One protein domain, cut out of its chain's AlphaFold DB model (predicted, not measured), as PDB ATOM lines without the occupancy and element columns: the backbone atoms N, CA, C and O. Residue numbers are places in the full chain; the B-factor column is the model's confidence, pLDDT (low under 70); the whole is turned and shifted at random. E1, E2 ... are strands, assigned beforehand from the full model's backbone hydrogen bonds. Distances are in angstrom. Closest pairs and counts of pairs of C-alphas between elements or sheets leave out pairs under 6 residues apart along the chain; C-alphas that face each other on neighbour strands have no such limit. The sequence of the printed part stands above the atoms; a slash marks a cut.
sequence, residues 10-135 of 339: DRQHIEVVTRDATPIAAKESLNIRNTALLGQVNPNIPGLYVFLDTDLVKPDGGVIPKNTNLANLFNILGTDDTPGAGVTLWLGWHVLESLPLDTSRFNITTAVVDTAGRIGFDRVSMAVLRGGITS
ATOM      1  N   ASP A  10       3.999  27.240 -17.658       60.91
ATOM      2  CA  ASP A  10       4.152  28.708 -17.678       60.91
ATOM      3  C   ASP A  10       2.808  29.450 -17.474       60.91
ATOM      4  O   ASP A  10       2.741  30.683 -17.438       60.91
ATOM      5  N   ARG A  11       1.704  28.717 -17.264       70.62
ATOM      6  CA  ARG A  11       0.386  29.281 -16.986       70.62
ATOM      7  C   ARG A  11      -0.455  28.387 -16.062       70.62
ATOM      8  O   ARG A  11      -0.561  27.184 -16.256       70.62
ATOM      9  N   GLN A  12      -1.129  28.999 -15.087       78.19
ATOM     10  CA  GLN A  12      -2.127  28.351 -14.226       78.19
ATOM     11  C   GLN A  12      -3.488  29.020 -14.389       78.19
ATOM     12  O   GLN A  12      -3.579  30.248 -14.417       78.19
ATOM     13  N   HIS A  13      -4.550  28.220 -14.471       82.06
ATOM     14  CA  HIS A  13      -5.924  28.717 -14.487       82.06
ATOM     15  C   HIS A  13      -6.759  28.062 -13.388       82.06
ATOM     16  O   HIS A  13      -6.579  26.887 -13.079       82.06
ATOM     17  N   ILE A  14      -7.675  28.835 -12.807       87.56
ATOM     18  CA  ILE A  14      -8.648  28.349 -11.830       87.56
ATOM     19  C   ILE A  14     -10.045  28.726 -12.320       87.56
ATOM     20  O   ILE A  14     -10.297  29.887 -12.640       87.56
ATOM     21  N   GLU A  15     -10.944  27.744 -12.347       88.62
ATOM     22  CA  GLU A  15     -12.390  27.931 -12.494       88.62
ATOM     23  C   GLU A  15     -13.059  27.677 -11.147       88.62
ATOM     24  O   GLU A  15     -12.861  26.630 -10.526       88.62
ATOM     25  N   VAL A  16     -13.877  28.624 -10.697       89.50
ATOM     26  CA  VAL A  16     -14.647  28.499  -9.459       89.50
ATOM     27  C   VAL A  16     -16.117  28.666  -9.784       89.50
ATOM     28  O   VAL A  16     -16.525  29.732 -10.225       89.50
ATOM     29  N   VAL A  17     -16.924  27.636  -9.536       89.75
ATOM     30  CA  VAL A  17     -18.366  27.657  -9.821       89.75
ATOM     31  C   VAL A  17     -19.148  27.666  -8.512       89.75
ATOM     32  O   VAL A  17     -19.126  26.679  -7.771       89.75
ATOM     33  N   THR A  18     -19.884  28.745  -8.238       90.00
ATOM     34  CA  THR A  18     -20.889  28.751  -7.166       90.00
ATOM     35  C   THR A  18     -22.231  28.254  -7.708       90.00
ATOM     36  O   THR A  18     -22.528  28.365  -8.898       90.00
ATOM     37  N   ARG A  19     -23.048  27.634  -6.849       88.50
ATOM     38  CA  ARG A  19     -24.355  27.056  -7.234       88.50
ATOM     39  C   ARG A  19     -25.544  27.695  -6.521       88.50
ATOM     40  O   ARG A  19     -26.687  27.335  -6.793       88.50
ATOM     41  N   ASP A  20     -25.281  28.620  -5.609       89.94
ATOM     42  CA  ASP A  20     -26.282  29.349  -4.843       89.94
ATOM     43  C   ASP A  20     -25.909  30.832  -4.741       89.94
ATOM     44  O   ASP A  20     -24.857  31.248  -5.219       89.94
ATOM     45  N   ALA A  21     -26.790  31.613  -4.116       88.44
ATOM     46  CA  ALA A  21     -26.646  33.060  -3.971       88.44
ATOM     47  C   ALA A  21     -25.564  33.485  -2.961       88.44
ATOM     48  O   ALA A  21     -25.498  34.666  -2.628       88.44
ATOM     49  N   THR A  22     -24.761  32.559  -2.424       92.38
ATOM     50  CA  THR A  22     -23.642  32.902  -1.540       92.38
ATOM     51  C   THR A  22     -22.428  33.229  -2.405       92.38
ATOM     52  O   THR A  22     -21.884  32.340  -3.067       92.38
ATOM     53  N   PRO A  23     -21.991  34.493  -2.440       89.50
ATOM     54  CA  PRO A  23     -20.957  34.910  -3.367       89.50
ATOM     55  C   PRO A  23     -19.542  34.636  -2.850       89.50
ATOM     56  O   PRO A  23     -19.310  34.370  -1.669       89.50
ATOM     57  N   ILE A  24     -18.573  34.807  -3.746       92.44
ATOM     58  CA  ILE A  24     -17.158  34.980  -3.417       92.44
ATOM     59  C   ILE A  24     -16.832  36.466  -3.582       92.44
ATOM     60  O   ILE A  24     -17.153  37.056  -4.613       92.44
ATOM     61  N   ALA A  25     -16.221  37.077  -2.565       92.81
ATOM     62  CA  ALA A  25     -15.826  38.481  -2.621       92.81
ATOM     63  C   ALA A  25     -14.620  38.657  -3.550       92.81
ATOM     64  O   ALA A  25     -13.568  38.043  -3.343       92.81
ATOM     65  N   ALA A  26     -14.795  39.471  -4.588       91.38
ATOM     66  CA  ALA A  26     -13.864  39.572  -5.698       91.38
ATOM     67  C   ALA A  26     -13.910  40.963  -6.339       91.38
ATOM     68  O   ALA A  26     -14.977  41.523  -6.609       91.38
ATOM     69  N   LYS A  27     -12.723  41.509  -6.602       88.44
ATOM     70  CA  LYS A  27     -12.504  42.709  -7.399       88.44
ATOM     71  C   LYS A  27     -11.856  42.313  -8.714       88.44
ATOM     72  O   LYS A  27     -10.667  41.991  -8.756       88.44
ATOM     73  N   GLU A  28     -12.644  42.349  -9.774       82.50
ATOM     74  CA  GLU A  28     -12.180  42.006 -11.112       82.50
ATOM     75  C   GLU A  28     -11.136  43.002 -11.615       82.50
ATOM     76  O   GLU A  28     -11.153  44.189 -11.281       82.50
ATOM     77  N   SER A  29     -10.192  42.515 -12.416       76.88
ATOM     78  CA  SER A  29      -9.184  43.364 -13.045       76.88
ATOM     79  C   SER A  29      -8.423  42.594 -14.116       76.88
ATOM     80  O   SER A  29      -8.212  41.383 -14.021       76.88
ATOM     81  N   LEU A  30      -7.912  43.345 -15.091       72.19
ATOM     82  CA  LEU A  30      -6.906  42.881 -16.048       72.19
ATOM     83  C   LEU A  30      -5.527  42.680 -15.394       72.19
ATOM     84  O   LEU A  30      -4.636  42.098 -16.010       72.19
ATOM     85  N   ASN A  31      -5.347  43.201 -14.176       75.38
ATOM     86  CA  ASN A  31      -4.188  42.958 -13.330       75.38
ATOM     87  C   ASN A  31      -4.577  42.989 -11.835       75.38
ATOM     88  O   ASN A  31      -4.801  44.067 -11.281       75.38
ATOM     89  N   ILE A  32      -4.663  41.827 -11.182       76.56
ATOM     90  CA  ILE A  32      -4.832  41.671  -9.723       76.56
ATOM     91  C   ILE A  32      -3.526  41.270  -9.013       76.56
ATOM     92  O   ILE A  32      -3.538  41.044  -7.800       76.56
ATOM     93  N   ARG A  33      -2.406  41.192  -9.748       83.56
ATOM     94  CA  ARG A  33      -1.112  40.728  -9.236       83.56
ATOM     95  C   ARG A  33      -0.509  41.746  -8.274       83.56
ATOM     96  O   ARG A  33      -0.401  42.929  -8.595       83.56
ATOM     97  N   ASN A  34      -0.030  41.280  -7.121       86.94
ATOM     98  CA  ASN A  34       0.707  42.104  -6.167       86.94
ATOM     99  C   ASN A  34       1.815  41.309  -5.461       86.94
ATOM    100  O   ASN A  34       1.647  40.782  -4.362       86.94
ATOM    101  N   THR A  35       3.002  41.276  -6.064       85.25
ATOM    102  CA  THR A  35       4.145  40.519  -5.534       85.25
ATOM    103  C   THR A  35       4.657  41.029  -4.182       85.25
ATOM    104  O   THR A  35       5.348  40.286  -3.491       85.25
ATOM    105  N   ALA A  36       4.331  42.263  -3.775       87.00
ATOM    106  CA  ALA A  36       4.711  42.793  -2.461       87.00
ATOM    107  C   ALA A  36       3.926  42.144  -1.304       87.00
ATOM    108  O   ALA A  36       4.368  42.200  -0.160       87.00
ATOM    109  N   LEU A  37       2.784  41.515  -1.604       92.31
ATOM    110  CA  LEU A  37       1.922  40.818  -0.644       92.31
ATOM    111  C   LEU A  37       2.045  39.289  -0.747       92.31
ATOM    112  O   LEU A  37       1.173  38.558  -0.282       92.31
ATOM    113  N   LEU A  38       3.106  38.776  -1.373       92.56
ATOM    114  CA  LEU A  38       3.324  37.337  -1.509       92.56
ATOM    115  C   LEU A  38       3.296  36.631  -0.140       92.56
ATOM    116  O   LEU A  38       3.903  37.098   0.823       92.56
ATOM    117  N   GLY A  39       2.567  35.514  -0.051       95.19
ATOM    118  CA  GLY A  39       2.326  34.791   1.202       95.19
ATOM    119  C   GLY A  39       1.198  35.359   2.067       95.19
ATOM    120  O   GLY A  39       0.756  34.682   2.992       95.19
ATOM    121  N   GLN A  40       0.695  36.557   1.762       97.06
ATOM    122  CA  GLN A  40      -0.462  37.157   2.427       97.06
ATOM    123  C   GLN A  40      -1.758  36.863   1.661       97.06
ATOM    124  O   GLN A  40      -1.753  36.271   0.581       97.06
ATOM    125  N   VAL A  41      -2.886  37.284   2.233       95.31
ATOM    126  CA  VAL A  41      -4.198  37.265   1.574       95.31
ATOM    127  C   VAL A  41      -4.192  38.232   0.383       95.31
ATOM    128  O   VAL A  41      -3.611  39.315   0.470       95.31
ATOM    129  N   ASN A  42      -4.811  37.853  -0.740       94.06
ATOM    130  CA  ASN A  42      -4.965  38.758  -1.881       94.06
ATOM    131  C   ASN A  42      -6.126  39.731  -1.603       94.06
ATOM    132  O   ASN A  42      -7.261  39.276  -1.479       94.06
ATOM    133  N   PRO A  43      -5.899  41.056  -1.532       92.94
ATOM    134  CA  PRO A  43      -6.962  42.017  -1.231       92.94
ATOM    135  C   PRO A  43      -8.039  42.101  -2.321       92.94
ATOM    136  O   PRO A  43      -9.144  42.549  -2.042       92.94
ATOM    137  N   ASN A  44      -7.744  41.682  -3.555       91.38
ATOM    138  CA  ASN A  44      -8.723  41.652  -4.642       91.38
ATOM    139  C   ASN A  44      -9.571  40.372  -4.634       91.38
ATOM    140  O   ASN A  44     -10.610  40.344  -5.278       91.38
ATOM    141  N   ILE A  45      -9.150  39.317  -3.933       93.00
ATOM    142  CA  ILE A  45      -9.940  38.092  -3.754       93.00
ATOM    143  C   ILE A  45      -9.545  37.407  -2.432       93.00
ATOM    144  O   ILE A  45      -8.788  36.434  -2.421       93.00
ATOM    145  N   PRO A  46     -10.030  37.915  -1.283       95.00
ATOM    146  CA  PRO A  46      -9.537  37.492   0.028       95.00
ATOM    147  C   PRO A  46      -9.745  36.008   0.335       95.00
ATOM    148  O   PRO A  46      -8.998  35.428   1.118       95.00
ATOM    149  N   GLY A  47     -10.753  35.393  -0.289       95.44
ATOM    150  CA  GLY A  47     -11.062  33.976  -0.131       95.44
ATOM    151  C   GLY A  47     -10.158  33.027  -0.919       95.44
ATOM    152  O   GLY A  47     -10.291  31.822  -0.735       95.44
ATOM    153  N   LEU A  48      -9.269  33.514  -1.796       96.50
ATOM    154  CA  LEU A  48      -8.404  32.661  -2.616       96.50
ATOM    155  C   LEU A  48      -7.120  32.271  -1.881       96.50
ATOM    156  O   LEU A  48      -6.354  33.121  -1.416       96.50
ATOM    157  N   TYR A  49      -6.827  30.976  -1.910       97.25
ATOM    158  CA  TYR A  49      -5.581  30.405  -1.428       97.25
ATOM    159  C   TYR A  49      -5.037  29.416  -2.451       97.25
ATOM    160  O   TYR A  49      -5.745  28.509  -2.883       97.25
ATOM    161  N   VAL A  50      -3.771  29.582  -2.826       96.44
ATOM    162  CA  VAL A  50      -3.099  28.700  -3.786       96.44
ATOM    163  C   VAL A  50      -1.724  28.350  -3.250       96.44
ATOM    164  O   VAL A  50      -0.971  29.237  -2.855       96.44
ATOM    165  N   PHE A  51      -1.394  27.065  -3.236       95.88
ATOM    166  CA  PHE A  51      -0.158  26.550  -2.662       95.88
ATOM    167  C   PHE A  51       0.475  25.521  -3.583       95.88
ATOM    168  O   PHE A  51      -0.217  24.674  -4.144       95.88
ATOM    169  N   LEU A  52       1.800  25.543  -3.658       95.25
ATOM    170  CA  LEU A  52       2.597  24.449  -4.201       95.25
ATOM    171  C   LEU A  52       3.333  23.756  -3.063       95.25
ATOM    172  O   LEU A  52       3.842  24.423  -2.164       95.25
ATOM    173  N   ASP A  53       3.444  22.432  -3.113       95.81
ATOM    174  CA  ASP A  53       4.224  21.666  -2.129       95.81
ATOM    175  C   ASP A  53       5.721  21.541  -2.475       95.81
ATOM    176  O   ASP A  53       6.459  20.823  -1.794       95.81
ATOM    177  N   THR A  54       6.177  22.302  -3.471       93.81
ATOM    178  CA  THR A  54       7.583  22.492  -3.840       93.81
ATOM    179  C   THR A  54       7.956  23.973  -3.827       93.81
ATOM    180  O   THR A  54       7.084  24.842  -3.923       93.81
ATOM    181  N   ASP A  55       9.246  24.252  -3.653       93.19
ATOM    182  CA  ASP A  55       9.769  25.612  -3.731       93.19
ATOM    183  C   ASP A  55       9.669  26.120  -5.174       93.19
ATOM    184  O   ASP A  55       9.727  25.350  -6.134       93.19
ATOM    185  N   LEU A  56       9.556  27.434  -5.324       90.19
ATOM    186  CA  LEU A  56       9.606  28.116  -6.610       90.19
ATOM    187  C   LEU A  56      10.839  29.018  -6.662       90.19
ATOM    188  O   LEU A  56      11.153  29.729  -5.706       90.19
ATOM    189  N   VAL A  57      11.533  29.020  -7.793       85.12
ATOM    190  CA  VAL A  57      12.721  29.836  -8.042       85.12
ATOM    191  C   VAL A  57      12.336  30.974  -8.977       85.12
ATOM    192  O   VAL A  57      12.004  30.763 -10.142       85.12
ATOM    193  N   LYS A  58      12.383  32.201  -8.463       81.31
ATOM    194  CA  LYS A  58      12.063  33.420  -9.212       81.31
ATOM    195  C   LYS A  58      13.088  33.684 -10.321       81.31
ATOM    196  O   LYS A  58      14.248  33.291 -10.181       81.31
ATOM    197  N   PRO A  59      12.734  34.490 -11.341       72.94
ATOM    198  CA  PRO A  59      13.684  34.932 -12.368       72.94
ATOM    199  C   PRO A  59      14.933  35.646 -11.827       72.94
ATOM    200  O   PRO A  59      15.981  35.644 -12.466       72.94
ATOM    201  N   ASP A  60      14.835  36.278 -10.652       75.94
ATOM    202  CA  ASP A  60      15.958  36.951  -9.988       75.94
ATOM    203  C   ASP A  60      16.830  36.009  -9.133       75.94
ATOM    204  O   ASP A  60      17.752  36.473  -8.463       75.94
ATOM    205  N   GLY A  61      16.546  34.702  -9.148       80.62
ATOM    206  CA  GLY A  61      17.234  33.672  -8.370       80.62
ATOM    207  C   GLY A  61      16.777  33.562  -6.913       80.62
ATOM    208  O   GLY A  61      17.247  32.683  -6.195       80.62
ATOM    209  N   GLY A  62      15.873  34.430  -6.448       88.06
ATOM    210  CA  GLY A  62      15.289  34.290  -5.118       88.06
ATOM    211  C   GLY A  62      14.315  33.113  -5.042       88.06
ATOM    212  O   GLY A  62      13.711  32.730  -6.040       88.06
ATOM    213  N   VAL A  63      14.110  32.581  -3.841       91.50
ATOM    214  CA  VAL A  63      13.222  31.435  -3.608       91.50
ATOM    215  C   VAL A  63      11.909  31.898  -2.981       91.50
ATOM    216  O   VAL A  63      11.913  32.683  -2.033       91.50
ATOM    217  N   ILE A  64      10.792  31.403  -3.508       93.75
ATOM    218  CA  ILE A  64       9.486  31.409  -2.850       93.75
ATOM    219  C   ILE A  64       9.332  30.028  -2.197       93.75
ATOM    220  O   ILE A  64       9.256  29.030  -2.918       93.75
ATOM    221  N   PRO A  65       9.312  29.938  -0.858       96.69
ATOM    222  CA  PRO A  65       9.199  28.654  -0.180       96.69
ATOM    223  C   PRO A  65       7.894  27.932  -0.529       96.69
ATOM    224  O   PRO A  65       6.844  28.568  -0.687       96.69
ATOM    225  N   LYS A  66       7.929  26.603  -0.566       96.38
ATOM    226  CA  LYS A  66       6.733  25.765  -0.662       96.38
ATOM    227  C   LYS A  66       5.700  26.133   0.398       96.38
ATOM    228  O   LYS A  66       6.036  26.538   1.512       96.38
ATOM    229  N   ASN A  67       4.431  25.938   0.067       96.81
ATOM    230  CA  ASN A  67       3.264  26.290   0.875       96.81
ATOM    231  C   ASN A  67       3.132  27.793   1.188       96.81
ATOM    232  O   ASN A  67       2.333  28.175   2.041       96.81
ATOM    233  N   THR A  68       3.864  28.661   0.484       97.62
ATOM    234  CA  THR A  68       3.551  30.096   0.446       97.62
ATOM    235  C   THR A  68       2.209  30.298  -0.254       97.62
ATOM    236  O   THR A  68       1.967  29.672  -1.283       97.62
ATOM    237  N   ASN A  69       1.342  31.175   0.264       97.06
ATOM    238  CA  ASN A  69       0.120  31.546  -0.451       97.06
ATOM    239  C   ASN A  69       0.458  32.360  -1.713       97.06
ATOM    240  O   ASN A  69       0.955  33.489  -1.628       97.06
ATOM    241  N   LEU A  70       0.159  31.788  -2.877       95.44
ATOM    242  CA  LEU A  70       0.448  32.331  -4.202       95.44
ATOM    243  C   LEU A  70      -0.727  33.107  -4.808       95.44
ATOM    244  O   LEU A  70      -0.620  33.579  -5.936       95.44
ATOM    245  N   ALA A  71      -1.830  33.299  -4.077       94.06
ATOM    246  CA  ALA A  71      -3.002  34.040  -4.559       94.06
ATOM    247  C   ALA A  71      -2.659  35.437  -5.120       94.06
ATOM    248  O   ALA A  71      -3.302  35.918  -6.048       94.06
ATOM    249  N   ASN A  72      -1.619  36.084  -4.586       91.31
ATOM    250  CA  ASN A  72      -1.132  37.393  -5.031       91.31
ATOM    251  C   ASN A  72      -0.313  37.365  -6.344       91.31
ATOM    252  O   ASN A  72       0.098  38.425  -6.823       91.31
ATOM    253  N   LEU A  73      -0.057  36.187  -6.928       87.94
ATOM    254  CA  LEU A  73       0.626  36.040  -8.219       87.94
ATOM    255  C   LEU A  73      -0.330  35.996  -9.416       87.94
ATOM    256  O   LEU A  73       0.118  36.248 -10.532       87.94
ATOM    257  N   PHE A  74      -1.625  35.753  -9.192       86.25
ATOM    258  CA  PHE A  74      -2.625  35.772 -10.258       86.25
ATOM    259  C   PHE A  74      -2.677  37.141 -10.931       86.25
ATOM    260  O   PHE A  74      -2.621  38.176 -10.273       86.25
ATOM    261  N   ASN A  75      -2.748  37.136 -12.258       76.00
ATOM    262  CA  ASN A  75      -2.768  38.330 -13.088       76.00
ATOM    263  C   ASN A  75      -4.199  38.780 -13.328       76.00
ATOM    264  O   ASN A  75      -4.495  39.954 -13.201       76.00
ATOM    265  N   ILE A  76      -5.092  37.865 -13.675       76.25
ATOM    266  CA  ILE A  76      -6.407  38.222 -14.200       76.25
ATOM    267  C   ILE A  76      -7.506  37.560 -13.381       76.25
ATOM    268  O   ILE A  76      -7.343  36.428 -12.927       76.25
ATOM    269  N   LEU A  77      -8.607  38.287 -13.202       81.50
ATOM    270  CA  LEU A  77      -9.829  37.807 -12.566       81.50
ATOM    271  C   LEU A  77     -11.029  38.345 -13.337       81.50
ATOM    272  O   LEU A  77     -11.145  39.563 -13.505       81.50
ATOM    273  N   GLY A  78     -11.910  37.444 -13.759       83.69
ATOM    274  CA  GLY A  78     -13.196  37.810 -14.335       83.69
ATOM    275  C   GLY A  78     -14.311  36.835 -14.002       83.69
ATOM    276  O   GLY A  78     -14.039  35.739 -13.508       83.69
ATOM    277  N   THR A  79     -15.558  37.241 -14.240       85.88
ATOM    278  CA  THR A  79     -16.728  36.434 -13.885       85.88
ATOM    279  C   THR A  79     -17.773  36.332 -14.984       85.88
ATOM    280  O   THR A  79     -17.920  37.224 -15.817       85.88
ATOM    281  N   ASP A  80     -18.514  35.224 -14.938       84.06
ATOM    282  CA  ASP A  80     -19.636  34.927 -15.818       84.06
ATOM    283  C   ASP A  80     -20.908  34.642 -15.015       84.06
ATOM    284  O   ASP A  80     -20.876  34.083 -13.911       84.06
ATOM    285  N   ASP A  81     -22.045  34.970 -15.621       83.69
ATOM    286  CA  ASP A  81     -23.380  34.730 -15.082       83.69
ATOM    287  C   ASP A  81     -23.778  33.266 -15.320       83.69
ATOM    288  O   ASP A  81     -24.127  32.861 -16.438       83.69
ATOM    289  N   THR A  82     -23.670  32.453 -14.271       83.25
ATOM    290  CA  THR A  82     -23.947  31.015 -14.317       83.25
ATOM    291  C   THR A  82     -25.439  30.757 -14.130       83.25
ATOM    292  O   THR A  82     -26.074  31.386 -13.288       83.25
ATOM    293  N   PRO A  83     -26.052  29.811 -14.870       76.88
ATOM    294  CA  PRO A  83     -27.482  29.565 -14.747       76.88
ATOM    295  C   PRO A  83     -27.885  29.226 -13.311       76.88
ATOM    296  O   PRO A  83     -27.354  28.296 -12.705       76.88
ATOM    297  N   GLY A  84     -28.884  29.944 -12.802       81.38
ATOM    298  CA  GLY A  84     -29.345  29.807 -11.425       81.38
ATOM    299  C   GLY A  84     -28.909  30.997 -10.581       81.38
ATOM    300  O   GLY A  84     -28.902  32.121 -11.059       81.38
ATOM    301  N   ALA A  85     -28.627  30.749  -9.304       84.50
ATOM    302  CA  ALA A  85     -28.282  31.801  -8.346       84.50
ATOM    303  C   ALA A  85     -26.766  32.009  -8.174       84.50
ATOM    304  O   ALA A  85     -26.369  32.866  -7.392       84.50
ATOM    305  N   GLY A  86     -25.945  31.194  -8.841       87.31
ATOM    306  CA  GLY A  86     -24.492  31.221  -8.719       87.31
ATOM    307  C   GLY A  86     -23.799  31.950  -9.868       87.31
ATOM    308  O   GLY A  86     -24.432  32.418 -10.807       87.31
ATOM    309  N   VAL A  87     -22.474  32.006  -9.796       88.88
ATOM    310  CA  VAL A  87     -21.585  32.657 -10.766       88.88
ATOM    311  C   VAL A  87     -20.363  31.775 -11.001       88.88
ATOM    312  O   VAL A  87     -20.022  30.937 -10.158       88.88
ATOM    313  N   THR A  88     -19.692  31.960 -12.134       89.00
ATOM    314  CA  THR A  88     -18.374  31.360 -12.368       89.00
ATOM    315  C   THR A  88     -17.307  32.439 -12.310       89.00
ATOM    316  O   THR A  88     -17.434  33.459 -12.977       89.00
ATOM    317  N   LEU A  89     -16.254  32.218 -11.523       89.25
ATOM    318  CA  LEU A  89     -15.061  33.057 -11.488       89.25
ATOM    319  C   LEU A  89     -13.923  32.348 -12.218       89.25
ATOM    320  O   LEU A  89     -13.701  31.150 -12.026       89.25
ATOM    321  N   TRP A  90     -13.165  33.115 -12.989       86.88
ATOM    322  CA  TRP A  90     -11.994  32.657 -13.719       86.88
ATOM    323  C   TRP A  90     -10.779  33.447 -13.290       86.88
ATOM    324  O   TRP A  90     -10.797  34.679 -13.289       86.88
ATOM    325  N   LEU A  91      -9.710  32.729 -12.965       86.06
ATOM    326  CA  LEU A  91      -8.436  33.326 -12.611       86.06
ATOM    327  C   LEU A  91      -7.326  32.774 -13.489       86.06
ATOM    328  O   LEU A  91      -7.279  31.571 -13.738       86.06
ATOM    329  N   GLY A  92      -6.415  33.649 -13.903       82.31
ATOM    330  CA  GLY A  92      -5.222  33.278 -14.659       82.31
ATOM    331  C   GLY A  92      -3.957  33.825 -14.009       82.31
ATOM    332  O   GLY A  92      -3.914  34.983 -13.583       82.31
ATOM    333  N   TRP A  93      -2.925  32.993 -13.935       82.75
ATOM    334  CA  TRP A  93      -1.582  33.343 -13.486       82.75
ATOM    335  C   TRP A  93      -0.585  32.969 -14.583       82.75
ATOM    336  O   TRP A  93      -0.524  31.810 -14.989       82.75
ATOM    337  N   HIS A  94       0.196  33.946 -15.045       76.81
ATOM    338  CA  HIS A  94       1.384  33.692 -15.851       76.81
ATOM    339  C   HIS A  94       2.577  33.408 -14.942       76.81
ATOM    340  O   HIS A  94       3.023  34.281 -14.181       76.81
ATOM    341  N   VAL A  95       3.079  32.186 -15.014       78.44
ATOM    342  CA  VAL A  95       4.079  31.691 -14.081       78.44
ATOM    343  C   VAL A  95       5.453  32.037 -14.626       78.44
ATOM    344  O   VAL A  95       5.809  31.665 -15.733       78.44
ATOM    345  N   LEU A  96       6.217  32.800 -13.847       74.31
ATOM    346  CA  LEU A  96       7.580  33.206 -14.210       74.31
ATOM    347  C   LEU A  96       8.631  32.405 -13.440       74.31
ATOM    348  O   LEU A  96       9.834  32.544 -13.658       74.31
ATOM    349  N   GLU A  97       8.174  31.647 -12.458       79.75
ATOM    350  CA  GLU A  97       8.987  30.897 -11.538       79.75
ATOM    351  C   GLU A  97       9.315  29.511 -12.104       79.75
ATOM    352  O   GLU A  97       8.481  28.842 -12.706       79.75
ATOM    353  N   SER A  98      10.539  29.058 -11.858       79.88
ATOM    354  CA  SER A  98      10.997  27.709 -12.195       79.88
ATOM    355  C   SER A  98      10.977  26.799 -10.969       79.88
ATOM    356  O   SER A  98      10.856  27.267  -9.834       79.88
ATOM    357  N   LEU A  99      11.112  25.490 -11.173       84.44
ATOM    358  CA  LEU A  99      11.201  24.517 -10.085       84.44
ATOM    359  C   LEU A  99      12.665  24.186  -9.775       84.44
ATOM    360  O   LEU A  99      13.509  24.204 -10.678       84.44
ATOM    361  N   PRO A 100      12.982  23.787  -8.532       84.56
ATOM    362  CA  PRO A 100      14.253  23.152  -8.209       84.56
ATOM    363  C   PRO A 100      14.573  21.991  -9.165       84.56
ATOM    364  O   PRO A 100      13.677  21.254  -9.588       84.56
ATOM    365  N   LEU A 101      15.853  21.816  -9.512       79.69
ATOM    366  CA  LEU A 101      16.318  20.820 -10.495       79.69
ATOM    367  C   LEU A 101      15.933  19.372 -10.164       79.69
ATOM    368  O   LEU A 101      15.808  18.542 -11.061       79.69
ATOM    369  N   ASP A 102      15.783  19.056  -8.883       82.44
ATOM    370  CA  ASP A 102      15.445  17.732  -8.371       82.44
ATOM    371  C   ASP A 102      13.930  17.472  -8.295       82.44
ATOM    372  O   ASP A 102      13.511  16.324  -8.095       82.44
ATOM    373  N   THR A 103      13.099  18.493  -8.538       86.81
ATOM    374  CA  THR A 103      11.641  18.347  -8.586       86.81
ATOM    375  C   THR A 103      11.251  17.457  -9.765       86.81
ATOM    376  O   THR A 103      11.556  17.735 -10.919       86.81
ATOM    377  N   SER A 104      10.569  16.348  -9.479       86.62
ATOM    378  CA  SER A 104      10.030  15.435 -10.505       86.62
ATOM    379  C   SER A 104       8.512  15.462 -10.577       86.62
ATOM    380  O   SER A 104       7.924  15.161 -11.614       86.62
ATOM    381  N   ARG A 105       7.881  15.802  -9.456       89.81
ATOM    382  CA  ARG A 105       6.449  15.979  -9.296       89.81
ATOM    383  C   ARG A 105       6.225  17.008  -8.204       89.81
ATOM    384  O   ARG A 105       7.046  17.130  -7.298       89.81
ATOM    385  N   PHE A 106       5.098  17.684  -8.278       91.69
ATOM    386  CA  PHE A 106       4.614  18.567  -7.229       91.69
ATOM    387  C   PHE A 106       3.087  18.592  -7.284       91.69
ATOM    388  O   PHE A 106       2.476  18.118  -8.245       91.69
ATOM    389  N   ASN A 107       2.461  19.119  -6.245       93.88
ATOM    390  CA  ASN A 107       1.028  19.334  -6.193       93.88
ATOM    391  C   ASN A 107       0.719  20.819  -6.114       93.88
ATOM    392  O   ASN A 107       1.352  21.551  -5.355       93.88
ATOM    393  N   ILE A 108      -0.322  21.214  -6.834       93.88
ATOM    394  CA  ILE A 108      -0.972  22.509  -6.696       93.88
ATOM    395  C   ILE A 108      -2.227  22.274  -5.873       93.88
ATOM    396  O   ILE A 108      -3.020  21.390  -6.185       93.88
ATOM    397  N   THR A 109      -2.381  23.022  -4.790       95.81
ATOM    398  CA  THR A 109      -3.571  23.002  -3.946       95.81
ATOM    399  C   THR A 109      -4.245  24.358  -4.032       95.81
ATOM    400  O   THR A 109      -3.620  25.370  -3.720       95.81
ATOM    401  N   THR A 110      -5.517  24.360  -4.409       96.12
ATOM    402  CA  THR A 110      -6.347  25.558  -4.506       96.12
ATOM    403  C   THR A 110      -7.497  25.438  -3.521       96.12
ATOM    404  O   THR A 110      -8.182  24.418  -3.472       96.12
ATOM    405  N   ALA A 111      -7.728  26.489  -2.746       96.88
ATOM    406  CA  ALA A 111      -8.907  26.623  -1.911       96.88
ATOM    407  C   ALA A 111      -9.549  27.993  -2.130       96.88
ATOM    408  O   ALA A 111      -8.855  29.002  -2.273       96.88
ATOM    409  N   VAL A 112     -10.878  28.018  -2.140       96.94
ATOM    410  CA  VAL A 112     -11.662  29.247  -2.247       96.94
ATOM    411  C   VAL A 112     -12.697  29.275  -1.140       96.94
ATOM    412  O   VAL A 112     -13.457  28.322  -0.972       96.94
ATOM    413  N   VAL A 113     -12.709  30.370  -0.390       96.81
ATOM    414  CA  VAL A 113     -13.639  30.613   0.709       96.81
ATOM    415  C   VAL A 113     -14.701  31.609   0.256       96.81
ATOM    416  O   VAL A 113     -14.373  32.702  -0.205       96.81
ATOM    417  N   ASP A 114     -15.969  31.229   0.374       95.81
ATOM    418  CA  ASP A 114     -17.090  32.128   0.089       95.81
ATOM    419  C   ASP A 114     -17.428  33.033   1.288       95.81
ATOM    420  O   ASP A 114     -16.863  32.903   2.378       95.81
ATOM    421  N   THR A 115     -18.371  33.963   1.123       94.31
ATOM    422  CA  THR A 115     -18.738  34.907   2.196       94.31
ATOM    423  C   THR A 115     -19.420  34.253   3.403       94.31
ATOM    424  O   THR A 115     -19.579  34.908   4.431       94.31
ATOM    425  N   ALA A 116     -19.837  32.987   3.305       95.75
ATOM    426  CA  ALA A 116     -20.359  32.211   4.431       95.75
ATOM    427  C   ALA A 116     -19.267  31.381   5.135       95.75
ATOM    428  O   ALA A 116     -19.562  30.676   6.101       95.75
ATOM    429  N   GLY A 117     -18.015  31.450   4.670       95.56
ATOM    430  CA  GLY A 117     -16.901  30.677   5.209       95.56
ATOM    431  C   GLY A 117     -16.843  29.233   4.704       95.56
ATOM    432  O   GLY A 117     -16.092  28.429   5.261       95.56
ATOM    433  N   ARG A 118     -17.624  28.867   3.677       96.62
ATOM    434  CA  ARG A 118     -17.564  27.529   3.068       96.62
ATOM    435  C   ARG A 118     -16.356  27.445   2.148       96.62
ATOM    436  O   ARG A 118     -15.984  28.428   1.519       96.62
ATOM    437  N   ILE A 119     -15.771  26.254   2.059       96.50
ATOM    438  CA  ILE A 119     -14.517  26.029   1.339       96.50
ATOM    439  C   ILE A 119     -14.775  25.133   0.128       96.50
ATOM    440  O   ILE A 119     -15.183  23.981   0.279       96.50
ATOM    441  N   GLY A 120     -14.507  25.659  -1.067       95.25
ATOM    442  CA  GLY A 120     -14.233  24.863  -2.261       95.25
ATOM    443  C   GLY A 120     -12.749  24.506  -2.305       95.25
ATOM    444  O   GLY A 120     -11.912  25.334  -1.951       95.25
ATOM    445  N   PHE A 121     -12.415  23.281  -2.700       95.12
ATOM    446  CA  PHE A 121     -11.047  22.767  -2.649       95.12
ATOM    447  C   PHE A 121     -10.747  21.899  -3.866       95.12
ATOM    448  O   PHE A 121     -11.571  21.062  -4.235       95.12
ATOM    449  N   ASP A 122      -9.551  22.057  -4.427       95.38
ATOM    450  CA  ASP A 122      -9.005  21.166  -5.444       95.38
ATOM    451  C   ASP A 122      -7.496  20.950  -5.241       95.38
ATOM    452  O   ASP A 122      -6.784  21.807  -4.703       95.38
ATOM    453  N   ARG A 123      -7.001  19.784  -5.663       94.44
ATOM    454  CA  ARG A 123      -5.576  19.449  -5.643       94.44
ATOM    455  C   ARG A 123      -5.197  18.652  -6.882       94.44
ATOM    456  O   ARG A 123      -5.615  17.508  -7.041       94.44
ATOM    457  N   VAL A 124      -4.302  19.219  -7.684       90.75
ATOM    458  CA  VAL A 124      -3.799  18.608  -8.919       90.75
ATOM    459  C   VAL A 124      -2.335  18.218  -8.747       90.75
ATOM    460  O   VAL A 124      -1.527  18.998  -8.241       90.75
ATOM    461  N   SER A 125      -1.985  17.000  -9.164       90.25
ATOM    462  CA  SER A 125      -0.602  16.517  -9.197       90.25
ATOM    463  C   SER A 125       0.007  16.719 -10.578       90.25
ATOM    464  O   SER A 125      -0.477  16.149 -11.552       90.25
ATOM    465  N   MET A 126       1.131  17.423 -10.638       86.00
ATOM    466  CA  MET A 126       1.867  17.696 -11.870       86.00
ATOM    467  C   MET A 126       3.124  16.829 -11.953       86.00
ATOM    468  O   MET A 126       3.768  16.537 -10.939       86.00
ATOM    469  N   ALA A 127       3.475  16.409 -13.167       84.69
ATOM    470  CA  ALA A 127       4.760  15.792 -13.475       84.69
ATOM    471  C   ALA A 127       5.692  16.829 -14.109       84.69
ATOM    472  O   ALA A 127       5.246  17.687 -14.864       84.69
ATOM    473  N   VAL A 128       6.985  16.740 -13.801       81.62
ATOM    474  CA  VAL A 128       8.011  17.629 -14.349       81.62
ATOM    475  C   VAL A 128       8.835  16.869 -15.372       81.62
ATOM    476  O   VAL A 128       9.424  15.826 -15.065       81.62
ATOM    477  N   LEU A 129       8.896  17.402 -16.590       72.31
ATOM    478  CA  LEU A 129       9.710  16.826 -17.648       72.31
ATOM    479  C   LEU A 129      11.202  16.947 -17.300       72.31
ATOM    480  O   LEU A 129      11.713  18.030 -17.016       72.31
ATOM    481  N   ARG A 130      11.922  15.825 -17.380       65.25
ATOM    482  CA  ARG A 130      13.388  15.782 -17.284       65.25
ATOM    483  C   ARG A 130      13.979  15.745 -18.691       65.25
ATOM    484  O   ARG A 130      13.561  14.913 -19.486       65.25
ATOM    485  N   GLY A 131      14.967  16.588 -18.994       59.66
ATOM    486  CA  GLY A 131      15.624  16.528 -20.312       59.66
ATOM    487  C   GLY A 131      16.312  17.788 -20.841       59.66
ATOM    488  O   GLY A 131      16.675  17.801 -22.008       59.66
ATOM    489  N   GLY A 132      16.513  18.836 -20.036       56.31
ATOM    490  CA  GLY A 132      17.286  20.018 -20.453       56.31
ATOM    491  C   GLY A 132      16.486  21.139 -21.126       56.31
ATOM    492  O   GLY A 132      17.071  22.163 -21.463       56.31
ATOM    493  N   ILE A 133      15.166  20.989 -21.267       61.25
ATOM    494  CA  ILE A 133      14.251  22.110 -21.531       61.25
ATOM    495  C   ILE A 133      14.091  22.882 -20.215       61.25
ATOM    496  O   ILE A 133      13.829  22.268 -19.181       61.25
ATOM    497  N   THR A 134      14.318  24.198 -20.230       61.19
ATOM    498  CA  THR A 134      14.430  25.023 -19.009       61.19
ATOM    499  C   THR A 134      13.272  26.006 -18.795       61.19
ATOM    500  O   THR A 134      13.254  26.674 -17.767       61.19
ATOM    501  N   SER A 135      12.332  26.115 -19.739       68.25
ATOM    502  CA  SER A 135      11.133  26.972 -19.659       68.25
ATOM    503  C   SER A 135      10.059  26.509 -20.651       68.25
ATOM    504  O   SER A 135      10.409  25.871 -21.649       68.25
TER     505      SER A 135
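AT A GLANCE: This is residues 10 to 135 of the 339 residues of an uncharacterized protein of Methylibium sp. T29-B (UniProt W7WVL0). With little regular structure, this is two small three-stranded sheets partly face to face, coming nearest at one point, Val 16 of E1 and Val 112 of E5, with long loops, residues 18 to 47 and 53 to 75, joining E1 to E2 and E2 to E3. The 126 printed residues hold six strands, E1 to E6, and no named helix: all strand, 44 residues in named elements. Both sheets, E1-E4-E3 and E2-E5-E6, are antiparallel. The whole is compact, radius of gyration of the C-alphas 15.3 A, spans 48 by 28 by 23 A.

IN THESE COORDINATES: Find C-alpha 11 at (0.386, 29.281, -16.986), where E1 runs to 17. E2 is 48 to 52, E3 76 to 81, E4 87 to 94, 23.5 A. E5 is 105 to 113, 26.8 A; E6, 119 to 127, 26.4 A, ends at (4.760, 15.792, -13.475).

HOW THE PARTS SIT: Look for N 14 and O 91, 2.9 A, between E1 and E4; N 90 and O 78, 2.8 A, in hairpin E3-E4; N 51 and O 109, 2.8 A, between E2 and E5; N 110 and O 122, 2.9 A, in hairpin E5-E6. The closest C-alphas of E1 and E5 are Val 16 and Val 112, 7.8 A. E2 and E4 are apart.

THE WHOLE: The printed part has no cut. Links E1 to E2 and E2 to E3 are long. Residues 10 and 130 to 135 have pLDDT under 70.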